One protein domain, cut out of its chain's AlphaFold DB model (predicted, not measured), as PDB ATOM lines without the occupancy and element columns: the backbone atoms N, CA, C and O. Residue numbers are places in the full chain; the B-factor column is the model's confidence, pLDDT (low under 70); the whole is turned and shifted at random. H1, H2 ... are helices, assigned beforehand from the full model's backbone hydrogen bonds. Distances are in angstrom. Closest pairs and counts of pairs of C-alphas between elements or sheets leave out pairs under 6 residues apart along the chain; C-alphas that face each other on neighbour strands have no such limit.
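This is residues 152 to 272 of the 482 residues of the protein "Methyltransferase" of Planctomycetes bacterium (UniProt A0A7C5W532). Four long helices make the core as two antiparallel pairs that cross each other: H1 with H6, and the helical hairpin of H4 and H5. H2 and H3 lie near H4, away from H5 and H6, and a long loop, residues 229 to 257, runs from the end of H5 round to the beginning of H6. The printed part has 121 residues, with six named helices in the order H1 to H6 and no named strand; the class is all helix. It is compact, with a radius of gyration of the C-alphas of 14.3 A, and spans 39 by 34 by 23 A.

Start with H1, residues 152 to 171. H2, residues 177 to 180, is apart from it. H3, residues 183 to 192, is close to H2 but not clearly touching, with the closest C-alphas, those of Ser 178 and Val 186, 6.8 A apart. Go on to H4, residues 195 to 209: residues 161 to 169 of H1 touch it, Ala 165 and Ala 203 having the closest C-alphas at 4.6 A, at a steep tilt of 46 degrees, opposite ways. H3 is close to H4 but not clearly touching, 6.9 A between the C-alphas of Phe 189 and Ile 198. Next comes H5, residues 214 to 228, which forms a hairpin with H4 at a shallow tilt of 15 degrees; the closest C-alphas are those of Ile 208 and Arg 217, 6.2 A. Last is H6, residues 258 to 272. It touches H1 at a shallow tilt of 2 degrees, opposite ways, closest at the C-alphas of Val 162 and Leu 259, 6.6 A. It touches H5 at a steep tilt of 58 degrees, closest at the C-alphas of Val 223 and Leu 266, 6.1 A. H3 is apart from H1, H5 and H6. In H1, H3, H4 and H6 every O i to N i+4 pair is within hydrogen-bond range; in H5 10 of 11 are, and H2 is too short for such a pair.

Find C-alpha 152 at (150.455, 151.309, 191.273); from there H1 runs 28.6 A to C-alpha 171. H2 covers 5.5 A and H3 14.4 A. H4 begins at C-alpha 195, (167.183, 126.832, 176.182), and runs 21.2 A; H5 runs 21.0 A. H6 runs 20.6 A to C-alpha 272 at (150.923, 153.899, 178.508).

The C-alphas of Pro 152 and Leu 250 are the two farthest apart, 40.4 A. The printed part has no cut. The link from H5 to H6 is long, 29 residues, and within it residues 238 to 239 pair antiparallel with residues 247 to 248; the other links are tight. The mean pLDDT of the printed part is 89.0, with residues 173 to 174, 231 to 233, 240 and 242 to 245 under 70.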
ATOM      1  N   PRO A 152     149.598 151.808 190.193       96.62
ATOM      2  CA  PRO A 152     150.455 151.309 191.273       96.62
ATOM      3  C   PRO A 152     150.399 149.788 191.426       96.62
ATOM      4  O   PRO A 152     151.436 149.133 191.457       96.62
ATOM      5  N   ARG A 153     149.198 149.193 191.409       97.38
ATOM      6  CA  ARG A 153     149.047 147.736 191.553       97.38
ATOM      7  C   ARG A 153     149.629 146.963 190.372       97.38
ATOM      8  O   ARG A 153     150.168 145.875 190.567       97.38
ATOM      9  N   CYS A 154     149.526 147.497 189.152       97.31
ATOM     10  CA  CYS A 154     150.171 146.921 187.971       97.31
ATOM     11  C   CYS A 154     151.698 146.941 188.096       97.31
ATOM     12  O   CYS A 154     152.339 145.943 187.768       97.31
ATOM     13  N   ALA A 155     152.266 148.045 188.593       97.50
ATOM     14  CA  ALA A 155     153.698 148.175 188.834       97.50
ATOM     15  C   ALA A 155     154.185 147.188 189.902       97.50
ATOM     16  O   ALA A 155     155.077 146.385 189.626       97.50
ATOM     17  N   GLU A 156     153.544 147.181 191.072       98.12
ATOM     18  CA  GLU A 156     153.846 146.264 192.180       98.12
ATOM     19  C   GLU A 156     153.768 144.800 191.730       98.12
ATOM     20  O   GLU A 156     154.737 144.053 191.854       98.12
ATOM     21  N   SER A 157     152.654 144.408 191.099       98.50
ATOM     22  CA  SER A 157     152.459 143.033 190.620       98.50
ATOM     23  C   SER A 157     153.489 142.632 189.564       98.50
ATOM     24  O   SER A 157     153.910 141.476 189.514       98.50
ATOM     25  N   GLY A 158     153.888 143.566 188.700       98.12
ATOM     26  CA  GLY A 158     154.892 143.321 187.674       98.12
ATOM     27  C   GLY A 158     156.298 143.126 188.251       98.12
ATOM     28  O   GLY A 158     156.988 142.188 187.849       98.12
ATOM     29  N   VAL A 159     156.698 143.941 189.232       97.94
ATOM     30  CA  VAL A 159     157.966 143.777 189.971       97.94
ATOM     31  C   VAL A 159     157.987 142.439 190.711       97.94
ATOM     32  O   VAL A 159     158.940 141.666 190.595       97.94
ATOM     33  N   ASP A 160     156.892 142.111 191.388       98.50
ATOM     34  CA  ASP A 160     156.707 140.836 192.072       98.50
ATOM     35  C   ASP A 160     156.833 139.630 191.133       98.50
ATOM     36  O   ASP A 160     157.438 138.613 191.488       98.50
ATOM     37  N   VAL A 161     156.286 139.728 189.917       98.62
ATOM     38  CA  VAL A 161     156.442 138.697 188.883       98.62
ATOM     39  C   VAL A 161     157.914 138.493 188.528       98.62
ATOM     40  O   VAL A 161     158.361 137.346 188.470       98.62
ATOM     41  N   VAL A 162     158.680 139.570 188.338       98.31
ATOM     42  CA  VAL A 162     160.115 139.489 188.015       98.31
ATOM     43  C   VAL A 162     160.902 138.859 189.167       98.31
ATOM     44  O   VAL A 162     161.722 137.963 188.938       98.31
ATOM     45  N   HIS A 163     160.617 139.248 190.413       97.88
ATOM     46  CA  HIS A 163     161.242 138.658 191.600       97.88
ATOM     47  C   HIS A 163     160.940 137.161 191.731       97.88
ATOM     48  O   HIS A 163     161.864 136.354 191.887       97.88
ATOM     49  N   ARG A 164     159.667 136.761 191.602       97.19
ATOM     50  CA  ARG A 164     159.257 135.348 191.647       97.19
ATOM     51  C   ARG A 164     159.901 134.536 190.525       97.19
ATOM     52  O   ARG A 164     160.446 133.465 190.790       97.19
ATOM     53  N   ALA A 165     159.898 135.045 189.293       97.19
ATOM     54  CA  ALA A 165     160.523 134.373 188.156       97.19
ATOM     55  C   ALA A 165     162.036 134.180 188.371       97.19
ATOM     56  O   ALA A 165     162.564 133.087 188.161       97.19
ATOM     57  N   THR A 166     162.723 135.198 188.891       96.75
ATOM     58  CA  THR A 166     164.152 135.120 189.233       96.75
ATOM     59  C   THR A 166     164.427 134.071 190.316       96.75
ATOM     60  O   THR A 166     165.376 133.291 190.207       96.75
ATOM     61  N   ALA A 167     163.591 134.001 191.356       95.94
ATOM     62  CA  ALA A 167     163.719 133.007 192.422       95.94
ATOM     63  C   ALA A 167     163.493 131.567 191.919       95.94
ATOM     64  O   ALA A 167     164.213 130.646 192.325       95.94
ATOM     65  N   LEU A 168     162.542 131.363 191.000       94.25
ATOM     66  CA  LEU A 168     162.289 130.065 190.363       94.25
ATOM     67  C   LEU A 168     163.505 129.576 189.561       94.25
ATOM     68  O   LEU A 168     163.875 128.406 189.666       94.25
ATOM     69  N   LEU A 169     164.165 130.474 188.824       92.44
ATOM     70  CA  LEU A 169     165.376 130.152 188.061       92.44
ATOM     71  C   LEU A 169     166.553 129.770 188.967       92.44
ATOM     72  O   LEU A 169     167.236 128.782 188.697       92.44
ATOM     73  N   LYS A 170     166.771 130.515 190.060       91.88
ATOM     74  CA  LYS A 170     167.869 130.254 191.011       91.88
ATOM     75  C   LYS A 170     167.682 128.947 191.778       91.88
ATOM     76  O   LYS A 170     168.622 128.176 191.929       91.88
ATOM     77  N   SER A 171     166.471 128.705 192.275       87.94
ATOM     78  CA  SER A 171     166.186 127.555 193.139       87.94
ATOM     79  C   SER A 171     166.034 126.238 192.378       87.94
ATOM     80  O   SER A 171     166.138 125.180 192.995       87.94
ATOM     81  N   ARG A 172     165.754 126.283 191.065       77.12
ATOM     82  CA  ARG A 172     165.330 125.123 190.259       77.12
ATOM     83  C   ARG A 172     164.115 124.379 190.853       77.12
ATOM     84  O   ARG A 172     163.904 123.214 190.537       77.12
ATOM     85  N   ARG A 173     163.312 125.041 191.702       69.50
ATOM     86  CA  ARG A 173     162.144 124.469 192.413       69.50
ATOM     87  C   ARG A 173     160.801 124.690 191.698       69.50
ATOM     88  O   ARG A 173     159.748 124.497 192.294       69.50
ATOM     89  N   GLY A 174     160.817 125.122 190.438       67.62
ATOM     90  CA  GLY A 174     159.602 125.263 189.630       67.62
ATOM     91  C   GLY A 174     159.115 123.931 189.063       67.62
ATOM     92  O   GLY A 174     159.875 122.965 188.988       67.62
ATOM     93  N   ARG A 175     157.861 123.900 188.591       80.00
ATOM     94  CA  ARG A 175     157.397 122.796 187.737       80.00
ATOM     95  C   ARG A 175     158.292 122.700 186.505       80.00
ATOM     96  O   ARG A 175     158.742 123.732 185.998       80.00
ATOM     97  N   SER A 176     158.551 121.487 186.026       86.75
ATOM     98  CA  SER A 176     159.268 121.282 184.771       86.75
ATOM     99  C   SER A 176     158.385 121.689 183.589       86.75
ATOM    100  O   SER A 176     157.161 121.768 183.694       86.75
ATOM    101  N   LEU A 177     158.998 121.976 182.438       88.81
ATOM    102  CA  LEU A 177     158.253 122.383 181.241       88.81
ATOM    103  C   LEU A 177     157.243 121.302 180.806       88.81
ATOM    104  O   LEU A 177     156.138 121.626 180.380       88.81
ATOM    105  N   SER A 178     157.604 120.025 180.965       89.81
ATOM    106  CA  SER A 178     156.753 118.864 180.676       89.81
ATOM    107  C   SER A 178     155.596 118.672 181.657       89.81
ATOM    108  O   SER A 178     154.611 118.047 181.286       89.81
ATOM    109  N   ASP A 179     155.677 119.229 182.870       88.94
ATOM    110  CA  ASP A 179     154.571 119.166 183.840       88.94
ATOM    111  C   ASP A 179     153.461 120.169 183.506       88.94
ATOM    112  O   ASP A 179     152.342 120.070 184.008       88.94
ATOM    113  N   VAL A 180     153.785 121.186 182.702       89.25
ATOM    114  CA  VAL A 180     152.897 122.317 182.407       89.25
ATOM    115  C   VAL A 180     152.362 122.265 180.979       89.25
ATOM    116  O   VAL A 180     151.242 122.713 180.736       89.25
ATOM    117  N   TYR A 181     153.143 121.739 180.034       92.25
ATOM    118  CA  TYR A 181     152.806 121.756 178.614       92.25
ATOM    119  C   TYR A 181     152.811 120.352 178.001       92.25
ATOM    120  O   TYR A 181     153.679 119.541 178.326       92.25
ATOM    121  N   PRO A 182     151.905 120.072 177.044       91.19
ATOM    122  CA  PRO A 182     151.896 118.798 176.337       91.19
ATOM    123  C   PRO A 182     153.171 118.612 175.488       91.19
ATOM    124  O   PRO A 182     153.786 119.603 175.072       91.19
ATOM    125  N   PRO A 183     153.542 117.364 175.136       91.75
ATOM    126  CA  PRO A 183     154.786 117.068 174.416       91.75
ATOM    127  C   PRO A 183     154.987 117.872 173.125       91.75
ATOM    128  O   PRO A 183     156.097 118.311 172.828       91.75
ATOM    129  N   ASP A 184     153.922 118.112 172.361       90.62
ATOM    130  CA  ASP A 184     154.015 118.862 171.105       90.62
ATOM    131  C   ASP A 184     154.265 120.362 171.322       90.62
ATOM    132  O   ASP A 184     154.925 121.002 170.500       90.62
ATOM    133  N   ALA A 185     153.807 120.924 172.445       91.25
ATOM    134  CA  ALA A 185     154.139 122.292 172.827       91.25
ATOM    135  C   ALA A 185     155.601 122.402 173.276       91.25
ATOM    136  O   ALA A 185     156.308 123.306 172.834       91.25
ATOM    137  N   VAL A 186     156.095 121.430 174.049       93.31
ATOM    138  CA  VAL A 186     157.514 121.352 174.433       93.31
ATOM    139  C   VAL A 186     158.421 121.302 173.198       93.31
ATOM    140  O   VAL A 186     159.355 122.100 173.089       93.31
ATOM    141  N   LYS A 187     158.110 120.435 172.225       93.38
ATOM    142  CA  LYS A 187     158.848 120.349 170.949       93.38
ATOM    143  C   LYS A 187     158.834 121.671 170.186       93.38
ATOM    144  O   LYS A 187     159.853 122.079 169.634       93.38
ATOM    145  N   PHE A 188     157.690 122.351 170.151       91.81
ATOM    146  CA  PHE A 188     157.585 123.661 169.517       91.81
ATOM    147  C   PHE A 188     158.488 124.692 170.202       91.81
ATOM    148  O   PHE A 188     159.207 125.411 169.511       91.81
ATOM    149  N   PHE A 189     158.503 124.749 171.537       93.88
ATOM    150  CA  PHE A 189     159.360 125.687 172.260       93.88
ATOM    151  C   PHE A 189     160.840 125.420 171.983       93.88
ATOM    152  O   PHE A 189     161.556 126.339 171.606       93.88
ATOM    153  N   GLN A 190     161.277 124.160 172.050       93.12
ATOM    154  CA  GLN A 190     162.656 123.752 171.737       93.12
ATOM    155  C   GLN A 190     163.063 124.051 170.286       93.12
ATOM    156  O   GLN A 190     164.234 124.282 169.984       93.12
ATOM    157  N   TYR A 191     162.100 124.052 169.365       90.81
ATOM    158  CA  TYR A 191     162.347 124.430 167.982       90.81
ATOM    159  C   TYR A 191     162.521 125.951 167.836       90.81
ATOM    160  O   TYR A 191     163.437 126.411 167.147       90.81
ATOM    161  N   TRP A 192     161.669 126.747 168.479       90.62
ATOM    162  CA  TRP A 192     161.597 128.190 168.239       90.62
ATOM    163  C   TRP A 192     162.389 129.063 169.210       90.62
ATOM    164  O   TRP A 192     162.629 130.218 168.877       90.62
ATOM    165  N   PHE A 193     162.803 128.559 170.366       91.81
ATOM    166  CA  PHE A 193     163.433 129.348 171.424       91.81
ATOM    167  C   PHE A 193     164.722 128.678 171.908       91.81
ATOM    168  O   PHE A 193     164.866 127.456 171.850       91.81
ATOM    169  N   ASP A 194     165.664 129.484 172.392       90.62
ATOM    170  CA  ASP A 194     166.900 128.984 172.998       90.62
ATOM    171  C   ASP A 194     166.632 128.456 174.413       90.62
ATOM    172  O   ASP A 194     165.734 128.932 175.100       90.62
ATOM    173  N   GLY A 195     167.425 127.487 174.886       91.06
ATOM    174  CA  GLY A 195     167.183 126.832 176.182       91.06
ATOM    175  C   GLY A 195     167.147 127.789 177.384       91.06
ATOM    176  O   GLY A 195     166.309 127.627 178.273       91.06
ATOM    177  N   HIS A 196     168.004 128.816 177.389       90.19
ATOM    178  CA  HIS A 196     167.989 129.847 178.432       90.19
ATOM    179  C   HIS A 196     166.703 130.688 178.363       90.19
ATOM    180  O   HIS A 196     166.016 130.828 179.372       90.19
ATOM    181  N   VAL A 197     166.294 131.116 177.161       93.75
ATOM    182  CA  VAL A 197     165.033 131.837 176.928       93.75
ATOM    183  C   VAL A 197     163.825 131.005 177.356       93.75
ATOM    184  O   VAL A 197     162.929 131.522 178.010       93.75
ATOM    185  N   ILE A 198     163.789 129.709 177.023       94.94
ATOM    186  CA  ILE A 198     162.710 128.800 177.446       94.94
ATOM    187  C   ILE A 198     162.596 128.786 178.969       94.94
ATOM    188  O   ILE A 198     161.488 128.851 179.497       94.94
ATOM    189  N   SER A 199     163.729 128.711 179.668       94.00
ATOM    190  CA  SER A 199     163.758 128.672 181.131       94.00
ATOM    191  C   SER A 199     163.196 129.963 181.729       94.00
ATOM    192  O   SER A 199     162.339 129.911 182.610       94.00
ATOM    193  N   GLU A 200     163.619 131.117 181.213       96.12
ATOM    194  CA  GLU A 200     163.167 132.428 181.687       96.12
ATOM    195  C   GLU A 200     161.694 132.702 181.354       96.12
ATOM    196  O   GLU A 200     160.930 133.097 182.236       96.12
ATOM    197  N   LEU A 201     161.257 132.429 180.118       96.81
ATOM    198  CA  LEU A 201     159.851 132.557 179.720       96.81
ATOM    199  C   LEU A 201     158.957 131.631 180.549       96.81
ATOM    200  O   LEU A 201     157.874 132.033 180.973       96.81
ATOM    201  N   HIS A 202     159.412 130.409 180.829       96.31
ATOM    202  CA  HIS A 202     158.665 129.484 181.666       96.31
ATOM    203  C   HIS A 202     158.523 129.990 183.107       96.31
ATOM    204  O   HIS A 202     157.429 129.912 183.673       96.31
ATOM    205  N   ALA A 203     159.594 130.534 183.689       96.56
ATOM    206  CA  ALA A 203     159.557 131.126 185.022       96.56
ATOM    207  C   ALA A 203     158.617 132.342 185.081       96.56
ATOM    208  O   ALA A 203     157.814 132.447 186.010       96.56
ATOM    209  N   LEU A 204     158.648 133.207 184.060       97.94
ATOM    210  CA  LEU A 204     157.728 134.340 183.921       97.94
ATOM    211  C   LEU A 204     156.270 133.885 183.855       97.94
ATOM    212  O   LEU A 204     155.453 134.374 184.628       97.94
ATOM    213  N   VAL A 205     155.928 132.916 182.999       96.62
ATOM    214  CA  VAL A 205     154.544 132.419 182.896       96.62
ATOM    215  C   VAL A 205     154.062 131.825 184.222       96.62
ATOM    216  O   VAL A 205     152.927 132.079 184.627       96.62
ATOM    217  N   GLN A 206     154.902 131.060 184.927       95.31
ATOM    218  CA  GLN A 206     154.544 130.533 186.250       95.31
ATOM    219  C   GLN A 206     154.290 131.661 187.260       95.31
ATOM    220  O   GLN A 206     153.296 131.613 187.985       95.31
ATOM    221  N   ALA A 207     155.138 132.691 187.272       97.31
ATOM    222  CA  ALA A 207     154.993 133.838 188.160       97.31
ATOM    223  C   ALA A 207     153.762 134.705 187.834       97.31
ATOM    224  O   ALA A 207     153.090 135.163 188.758       97.31
ATOM    225  N   ILE A 208     153.443 134.902 186.549       98.25
ATOM    226  CA  ILE A 208     152.260 135.649 186.086       98.25
ATOM    227  C   ILE A 208     150.974 134.905 186.451       98.25
ATOM    228  O   ILE A 208     150.024 135.514 186.935       98.25
ATOM    229  N   ARG A 209     150.938 133.577 186.290       95.81
ATOM    230  CA  ARG A 209     149.765 132.760 186.656       95.81
ATOM    231  C   ARG A 209     149.430 132.808 188.146       95.81
ATOM    232  O   ARG A 209     148.276 132.589 188.498       95.81
ATOM    233  N   ALA A 210     150.413 133.100 188.997       96.06
ATOM    234  CA  ALA A 210     150.218 133.275 190.433       96.06
ATOM    235  C   ALA A 210     149.602 134.637 190.812       96.06
ATOM    236  O   ALA A 210     149.285 134.850 191.976       96.06
ATOM    237  N   VAL A 211     149.432 135.566 189.863       97.81
ATOM    238  CA  VAL A 211     148.753 136.845 190.114       97.81
ATOM    239  C   VAL A 211     147.251 136.601 190.279       97.81
ATOM    240  O   VAL A 211     146.598 136.037 189.394       97.81
ATOM    241  N   GLU A 212     146.712 137.033 191.420       96.75
ATOM    242  CA  GLU A 212     145.322 136.788 191.822       96.75
ATOM    243  C   GLU A 212     144.323 137.609 191.006       96.75
ATOM    244  O   GLU A 212     143.335 137.069 190.505       96.75
ATOM    245  N   ASN A 213     144.585 138.912 190.838       97.75
ATOM    246  CA  ASN A 213     143.690 139.794 190.100       97.75
ATOM    247  C   ASN A 213     143.711 139.435 188.598       97.75
ATOM    248  O   ASN A 213     144.763 139.544 187.962       97.75
ATOM    249  N   PRO A 214     142.569 139.035 188.008       97.25
ATOM    250  CA  PRO A 214     142.526 138.542 186.635       97.25
ATOM    251  C   PRO A 214     142.827 139.622 185.589       97.25
ATOM    252  O   PRO A 214     143.423 139.299 184.561       97.25
ATOM    253  N   ASP A 215     142.473 140.883 185.843       96.69
ATOM    254  CA  ASP A 215     142.697 141.987 184.904       96.69
ATOM    255  C   ASP A 215     144.173 142.400 184.883       96.69
ATOM    256  O   ASP A 215     144.767 142.545 183.813       96.69
ATOM    257  N   ILE A 216     144.809 142.485 186.059       98.38
ATOM    258  CA  ILE A 216     146.259 142.708 186.171       98.38
ATOM    259  C   ILE A 216     147.019 141.522 185.570       98.38
ATOM    260  O   ILE A 216     147.991 141.721 184.842       98.38
ATOM    261  N   ARG A 217     146.567 140.286 185.809       98.56
ATOM    262  CA  ARG A 217     147.155 139.101 185.175       98.56
ATOM    263  C   ARG A 217     147.050 139.177 183.650       98.56
ATOM    264  O   ARG A 217     148.064 138.993 182.989       98.56
ATOM    265  N   CYS A 218     145.882 139.514 183.095       98.31
ATOM    266  CA  CYS A 218     145.696 139.703 181.651       98.31
ATOM    267  C   CYS A 218     146.634 140.787 181.095       98.31
ATOM    268  O   CYS A 218     147.227 140.614 180.030       98.31
ATOM    269  N   PHE A 219     146.806 141.898 181.815       98.38
ATOM    270  CA  PHE A 219     147.763 142.944 181.450       98.38
ATOM    271  C   PHE A 219     149.202 142.409 181.396       98.38
ATOM    272  O   PHE A 219     149.888 142.595 180.391       98.38
ATOM    273  N   LEU A 220     149.645 141.681 182.423       98.62
ATOM    274  CA  LEU A 220     150.993 141.104 182.486       98.62
ATOM    275  C   LEU A 220     151.209 139.996 181.438       98.62
ATOM    276  O   LEU A 220     152.291 139.909 180.857       98.62
ATOM    277  N   GLU A 221     150.186 139.196 181.126       98.56
ATOM    278  CA  GLU A 221     150.198 138.231 180.016       98.56
ATOM    279  C   GLU A 221     150.378 138.927 178.661       98.56
ATOM    280  O   GLU A 221     151.118 138.437 177.806       98.56
ATOM    281  N   VAL A 222     149.770 140.102 178.466       98.19
ATOM    282  CA  VAL A 222     149.954 140.908 177.250       98.19
ATOM    283  C   VAL A 222     151.348 141.530 177.194       98.19
ATOM    284  O   VAL A 222     151.968 141.502 176.128       98.19
ATOM    285  N   VAL A 223     151.891 142.019 178.315       97.75
ATOM    286  CA  VAL A 223     153.294 142.474 178.392       97.75
ATOM    287  C   VAL A 223     154.241 141.331 178.014       97.75
ATOM    288  O   VAL A 223     155.104 141.516 177.153       97.75
ATOM    289  N   PHE A 224     154.019 140.134 178.563       97.81
ATOM    290  CA  PHE A 224     154.749 138.910 178.226       97.81
ATOM    291  C   PHE A 224     154.584 138.501 176.752       97.81
ATOM    292  O   PHE A 224     155.550 138.178 176.068       97.81
ATOM    293  N   SER A 225     153.380 138.563 176.191       95.88
ATOM    294  CA  SER A 225     153.185 138.285 174.764       95.88
ATOM    295  C   SER A 225     153.962 139.279 173.889       95.88
ATOM    296  O   SER A 225     154.516 138.919 172.847       95.88
ATOM    297  N   SER A 226     154.079 140.525 174.349       93.69
ATOM    298  CA  SER A 226     154.730 141.602 173.611       93.69
ATOM    299  C   SER A 226     156.258 141.485 173.512       93.69
ATOM    300  O   SER A 226     156.853 142.216 172.719       93.69
ATOM    301  N   ILE A 227     156.892 140.600 174.298       93.31
ATOM    302  CA  ILE A 227     158.328 140.264 174.177       93.31
ATOM    303  C   ILE A 227     158.570 139.070 173.243       93.31
ATOM    304  O   ILE A 227     159.677 138.880 172.734       93.31
ATOM    305  N   ILE A 228     157.521 138.289 172.966       90.94
ATOM    306  CA  ILE A 228     157.542 137.178 172.009       90.94
ATOM    307  C   ILE A 228     157.267 137.700 170.596       90.94
ATOM    308  O   ILE A 228     158.034 137.420 169.671       90.94
ATOM    309  N   ILE A 229     156.186 138.467 170.427       82.81
ATOM    310  CA  ILE A 229     155.762 139.025 169.138       82.81
ATOM    311  C   ILE A 229     156.258 140.468 169.040       82.81
ATOM    312  O   ILE A 229     155.669 141.388 169.608       82.81
ATOM    313  N   THR A 230     157.336 140.676 168.283       75.62
ATOM    314  CA  THR A 230     157.944 142.000 168.091       75.62
ATOM    315  C   THR A 230     158.129 142.339 166.612       75.62
ATOM    316  O   THR A 230     158.194 141.454 165.758       75.62
ATOM    317  N   LYS A 231     158.244 143.642 166.305       65.06
ATOM    318  CA  LYS A 231     158.605 144.138 164.962       65.06
ATOM    319  C   LYS A 231     160.030 143.735 164.558       65.06
ATOM    320  O   LYS A 231     160.276 143.442 163.396       65.06
ATOM    321  N   SER A 232     160.958 143.744 165.512       62.25
ATOM    322  CA  SER A 232     162.369 143.404 165.328       62.25
ATOM    323  C   SER A 232     162.931 142.801 166.619       62.25
ATOM    324  O   SER A 232     162.504 143.154 167.718       62.25
ATOM    325  N   GLY A 233     163.857 141.845 166.501       61.88
ATOM    326  CA  GLY A 233     164.671 141.391 167.637       61.88
ATOM    327  C   GLY A 233     163.982 140.575 168.744       61.88
ATOM    328  O   GLY A 233     164.592 140.406 169.786       61.88
ATOM    329  N   GLY A 234     162.764 140.044 168.547       71.75
ATOM    330  CA  GLY A 234     162.030 139.305 169.596       71.75
ATOM    331  C   GLY A 234     162.739 138.039 170.094       71.75
ATOM    332  O   GLY A 234     163.680 137.568 169.456       71.75
ATOM    333  N   LEU A 235     162.247 137.447 171.186       82.38
ATOM    334  CA  LEU A 235     162.904 136.344 171.915       82.38
ATOM    335  C   LEU A 235     162.829 134.959 171.249       82.38
ATOM    336  O   LEU A 235     163.222 133.960 171.841       82.38
ATOM    337  N   SER A 236     162.317 134.862 170.026       81.81
ATOM    338  CA  SER A 236     162.290 133.604 169.275       81.81
ATOM    339  C   SER A 236     163.287 133.621 168.119       81.81
ATOM    340  O   SER A 236     163.680 134.674 167.616       81.81
ATOM    341  N   ARG A 237     163.634 132.438 167.613       78.94
ATOM    342  CA  ARG A 237     164.350 132.240 166.345       78.94
ATOM    343  C   ARG A 237     163.485 132.547 165.123       78.94
ATOM    344  O   ARG A 237     163.958 132.413 164.000       78.94
ATOM    345  N   ALA A 238     162.217 132.915 165.304       76.31
ATOM    346  CA  ALA A 238     161.368 133.313 164.198       76.31
ATOM    347  C   ALA A 238     161.677 134.750 163.754       76.31
ATOM    348  O   ALA A 238     161.836 135.665 164.572       76.31
ATOM    349  N   ARG A 239     161.725 134.946 162.437       72.12
ATOM    350  CA  ARG A 239     161.595 136.258 161.796       72.12
ATOM    351  C   ARG A 239     160.151 136.491 161.365       72.12
ATOM    352  O   ARG A 239     159.386 135.539 161.213       72.12
ATOM    353  N   ASP A 240     159.798 137.764 161.214       67.12
ATOM    354  CA  ASP A 240     158.509 138.223 160.684       67.12
ATOM    355  C   ASP A 240     157.274 137.744 161.451       67.12
ATOM    356  O   ASP A 240     156.173 137.702 160.902       67.12
ATOM    357  N   LEU A 241     157.422 137.470 162.754       70.81
ATOM    358  CA  LEU A 241     156.301 137.121 163.633       70.81
ATOM    359  C   LEU A 241     155.190 138.160 163.629       70.81
ATOM    360  O   LEU A 241     154.071 137.851 163.989       70.81
ATOM    361  N   ALA A 242     155.481 139.394 163.252       56.56
ATOM    362  CA  ALA A 242     154.503 140.459 163.272       56.56
ATOM    363  C   ALA A 242     153.823 140.691 161.911       56.56
ATOM    364  O   ALA A 242     153.012 141.604 161.787       56.56
ATOM    365  N   HIS A 243     154.196 139.910 160.895       58.06
ATOM    366  CA  HIS A 243     154.141 140.318 159.496       58.06
ATOM    367  C   HIS A 243     153.742 139.165 158.568       58.06
ATOM    368  O   HIS A 243     152.818 139.319 157.782       58.06
ATOM    369  N   SER A 244     154.406 138.011 158.626       58.25
ATOM    370  CA  SER A 244     154.246 136.969 157.606       58.25
ATOM    371  C   SER A 244     154.375 135.554 158.183       58.25
ATOM    372  O   SER A 244     154.211 135.327 159.383       58.25
ATOM    373  N   ARG A 245     154.593 134.556 157.312       65.81
ATOM    374  CA  ARG A 245     154.845 133.177 157.745       65.81
ATOM    375  C   ARG A 245     156.172 133.144 158.512       65.81
ATOM    376  O   ARG A 245     157.192 133.466 157.916       65.81
ATOM    377  N   PRO A 246     156.184 132.699 159.778       70.19
ATOM    378  CA  PRO A 246     157.408 132.683 160.564       70.19
ATOM    379  C   PRO A 246     158.464 131.781 159.922       70.19
ATOM    380  O   PRO A 246     158.209 130.600 159.665       70.19
ATOM    381  N   HIS A 247     159.655 132.326 159.694       74.00
ATOM    382  CA  HIS A 247     160.814 131.573 159.217       74.00
ATOM    383  C   HIS A 247     161.843 131.447 160.334       74.00
ATOM    384  O   HIS A 247     162.148 132.429 161.014       74.00
ATOM    385  N   ARG A 248     162.365 130.232 160.539       78.81
ATOM    386  CA  ARG A 248     163.402 129.984 161.543       78.81
ATOM    387  C   ARG A 248     164.741 130.481 161.021       78.81
ATOM    388  O   ARG A 248     165.204 130.030 159.978       78.81
ATOM    389  N   ASP A 249     165.366 131.359 161.785       78.94
ATOM    390  CA  ASP A 249     166.708 131.856 161.541       78.94
ATOM    391  C   ASP A 249     167.671 131.265 162.571       78.94
ATOM    392  O   ASP A 249     167.602 131.573 163.762       78.94
ATOM    393  N   LEU A 250     168.554 130.383 162.103       76.31
ATOM    394  CA  LEU A 250     169.561 129.725 162.939       76.31
ATOM    395  C   LEU A 250     170.743 130.644 163.271       76.31
ATOM    396  O   LEU A 250     171.455 130.375 164.231       76.31
ATOM    397  N   ASN A 251     170.924 131.728 162.514       78.50
ATOM    398  CA  ASN A 251     172.009 132.687 162.712       78.50
ATOM    399  C   ASN A 251     171.594 133.844 163.634       78.50
ATOM    400  O   ASN A 251     172.425 134.682 163.990       78.50
ATOM    401  N   LYS A 252     170.315 133.908 164.036       79.06
ATOM    402  CA  LYS A 252     169.823 134.907 164.985       79.06
ATOM    403  C   LYS A 252     170.418 134.641 166.363       79.06
ATOM    404  O   LYS A 252     170.041 133.680 167.029       79.06
ATOM    405  N   GLN A 253     171.293 135.531 166.818       72.00
ATOM    406  CA  GLN A 253     171.771 135.517 168.197       72.00
ATOM    407  C   GLN A 253     170.787 136.270 169.090       72.00
ATOM    408  O   GLN A 253     170.645 137.490 168.983       72.00
ATOM    409  N   ILE A 254     170.111 135.546 169.978       78.00
ATOM    410  CA  ILE A 254     169.247 136.139 170.996       78.00
ATOM    411  C   ILE A 254     170.140 136.483 172.184       78.00
ATOM    412  O   ILE A 254     170.552 135.610 172.937       78.00
ATOM    413  N   LYS A 255     170.509 137.763 172.292       73.38
ATOM    414  CA  LYS A 255     171.394 138.266 173.357       73.38
ATOM    415  C   LYS A 255     170.635 138.861 174.544       73.38
ATOM    416  O   LYS A 255     171.247 139.181 175.553       73.38
ATOM    417  N   GLN A 256     169.328 139.064 174.398       82.31
ATOM    418  CA  GLN A 256     168.495 139.709 175.406       82.31
ATOM    419  C   GLN A 256     167.874 138.660 176.335       82.31
ATOM    420  O   GLN A 256     167.247 137.717 175.856       82.31
ATOM    421  N   SER A 257     168.005 138.874 177.644       91.56
ATOM    422  CA  SER A 257     167.265 138.139 178.674       91.56
ATOM    423  C   SER A 257     165.766 138.426 178.562       91.56
ATOM    424  O   SER A 257     165.340 139.570 178.371       91.56
ATOM    425  N   ALA A 258     164.943 137.391 178.703       94.81
ATOM    426  CA  ALA A 258     163.496 137.521 178.726       94.81
ATOM    427  C   ALA A 258     163.009 138.301 179.953       94.81
ATOM    428  O   ALA A 258     162.021 139.027 179.845       94.81
ATOM    429  N   LEU A 259     163.707 138.202 181.093       95.69
ATOM    430  CA  LEU A 259     163.399 138.996 182.289       95.69
ATOM    431  C   LEU A 259     163.648 140.490 182.048       95.69
ATOM    432  O   LEU A 259     162.813 141.320 182.417       95.69
ATOM    433  N   ASP A 260     164.749 140.833 181.378       94.62
ATOM    434  CA  ASP A 260     165.095 142.226 181.070       94.62
ATOM    435  C   ASP A 260     164.142 142.804 180.021       94.62
ATOM    436  O   ASP A 260     163.645 143.925 180.160       94.62
ATOM    437  N   ALA A 261     163.827 142.013 178.989       94.69
ATOM    438  CA  ALA A 261     162.836 142.371 177.983       94.69
ATOM    439  C   ALA A 261     161.459 142.609 178.620       94.69
ATOM    440  O   ALA A 261     160.803 143.605 178.306       94.69
ATOM    441  N   PHE A 262     161.032 141.722 179.527       97.00
ATOM    442  CA  PHE A 262     159.768 141.856 180.248       97.00
ATOM    443  C   PHE A 262     159.751 143.122 181.101       97.00
ATOM    444  O   PHE A 262     158.821 143.911 180.978       97.00
ATOM    445  N   SER A 263     160.794 143.361 181.898       96.81
ATOM    446  CA  SER A 263     160.897 144.534 182.777       96.81
ATOM    447  C   SER A 263     160.877 145.845 181.985       96.81
ATOM    448  O   SER A 263     160.132 146.766 182.312       96.81
ATOM    449  N   SER A 264     161.624 145.915 180.879       94.75
ATOM    450  CA  SER A 264     161.611 147.076 179.981       94.75
ATOM    451  C   SER A 264     160.225 147.320 179.373       94.75
ATOM    452  O   SER A 264     159.757 148.459 179.304       94.75
ATOM    453  N   ARG A 265     159.539 146.254 178.948       95.19
ATOM    454  CA  ARG A 265     158.209 146.365 178.333       95.19
ATOM    455  C   ARG A 265     157.110 146.626 179.351       95.19
ATOM    456  O   ARG A 265     156.150 147.302 178.997       95.19
ATOM    457  N   LEU A 266     157.275 146.169 180.589       96.94
ATOM    458  CA  LEU A 266     156.413 146.492 181.717       96.94
ATOM    459  C   LEU A 266     156.446 147.993 182.010       96.94
ATOM    460  O   LEU A 266     155.379 148.596 182.056       96.94
ATOM    461  N   HIS A 267     157.630 148.607 182.121       95.62
ATOM    462  CA  HIS A 267     157.743 150.057 182.331       95.62
ATOM    463  C   HIS A 267     157.015 150.846 181.235       95.62
ATOM    464  O   HIS A 267     156.114 151.624 181.532       95.62
ATOM    465  N   ALA A 268     157.299 150.548 179.962       94.06
ATOM    466  CA  ALA A 268     156.620 151.212 178.847       94.06
ATOM    467  C   ALA A 268     155.094 150.986 178.847       94.06
ATOM    468  O   ALA A 268     154.332 151.861 178.445       94.06
ATOM    469  N   ALA A 269     154.630 149.806 179.273       95.31
ATOM    470  CA  ALA A 269     153.207 149.503 179.359       95.31
ATOM    471  C   ALA A 269     152.519 150.247 180.515       95.31
ATOM    472  O   ALA A 269     151.385 150.680 180.341       95.31
ATOM    473  N   ILE A 270     153.190 150.420 181.656       95.38
ATOM    474  CA  ILE A 270     152.700 151.205 182.800       95.38
ATOM    475  C   ILE A 270     152.559 152.678 182.405       95.38
ATOM    476  O   ILE A 270     151.499 153.259 182.627       95.38
ATOM    477  N   ASP A 271     153.563 153.250 181.734       92.75
ATOM    478  CA  ASP A 271     153.511 154.634 181.242       92.75
ATOM    479  C   ASP A 271     152.327 154.851 180.287       92.75
ATOM    480  O   ASP A 271     151.636 155.869 180.328       92.75
ATOM    481  N   ALA A 272     152.041 153.856 179.443       92.62
ATOM    482  CA  ALA A 272     150.923 153.899 178.508       92.62
ATOM    483  C   ALA A 272     149.543 153.914 179.192       92.62
ATOM    484  O   ALA A 272     148.595 154.454 178.613       92.62
TER     485      ALA A 272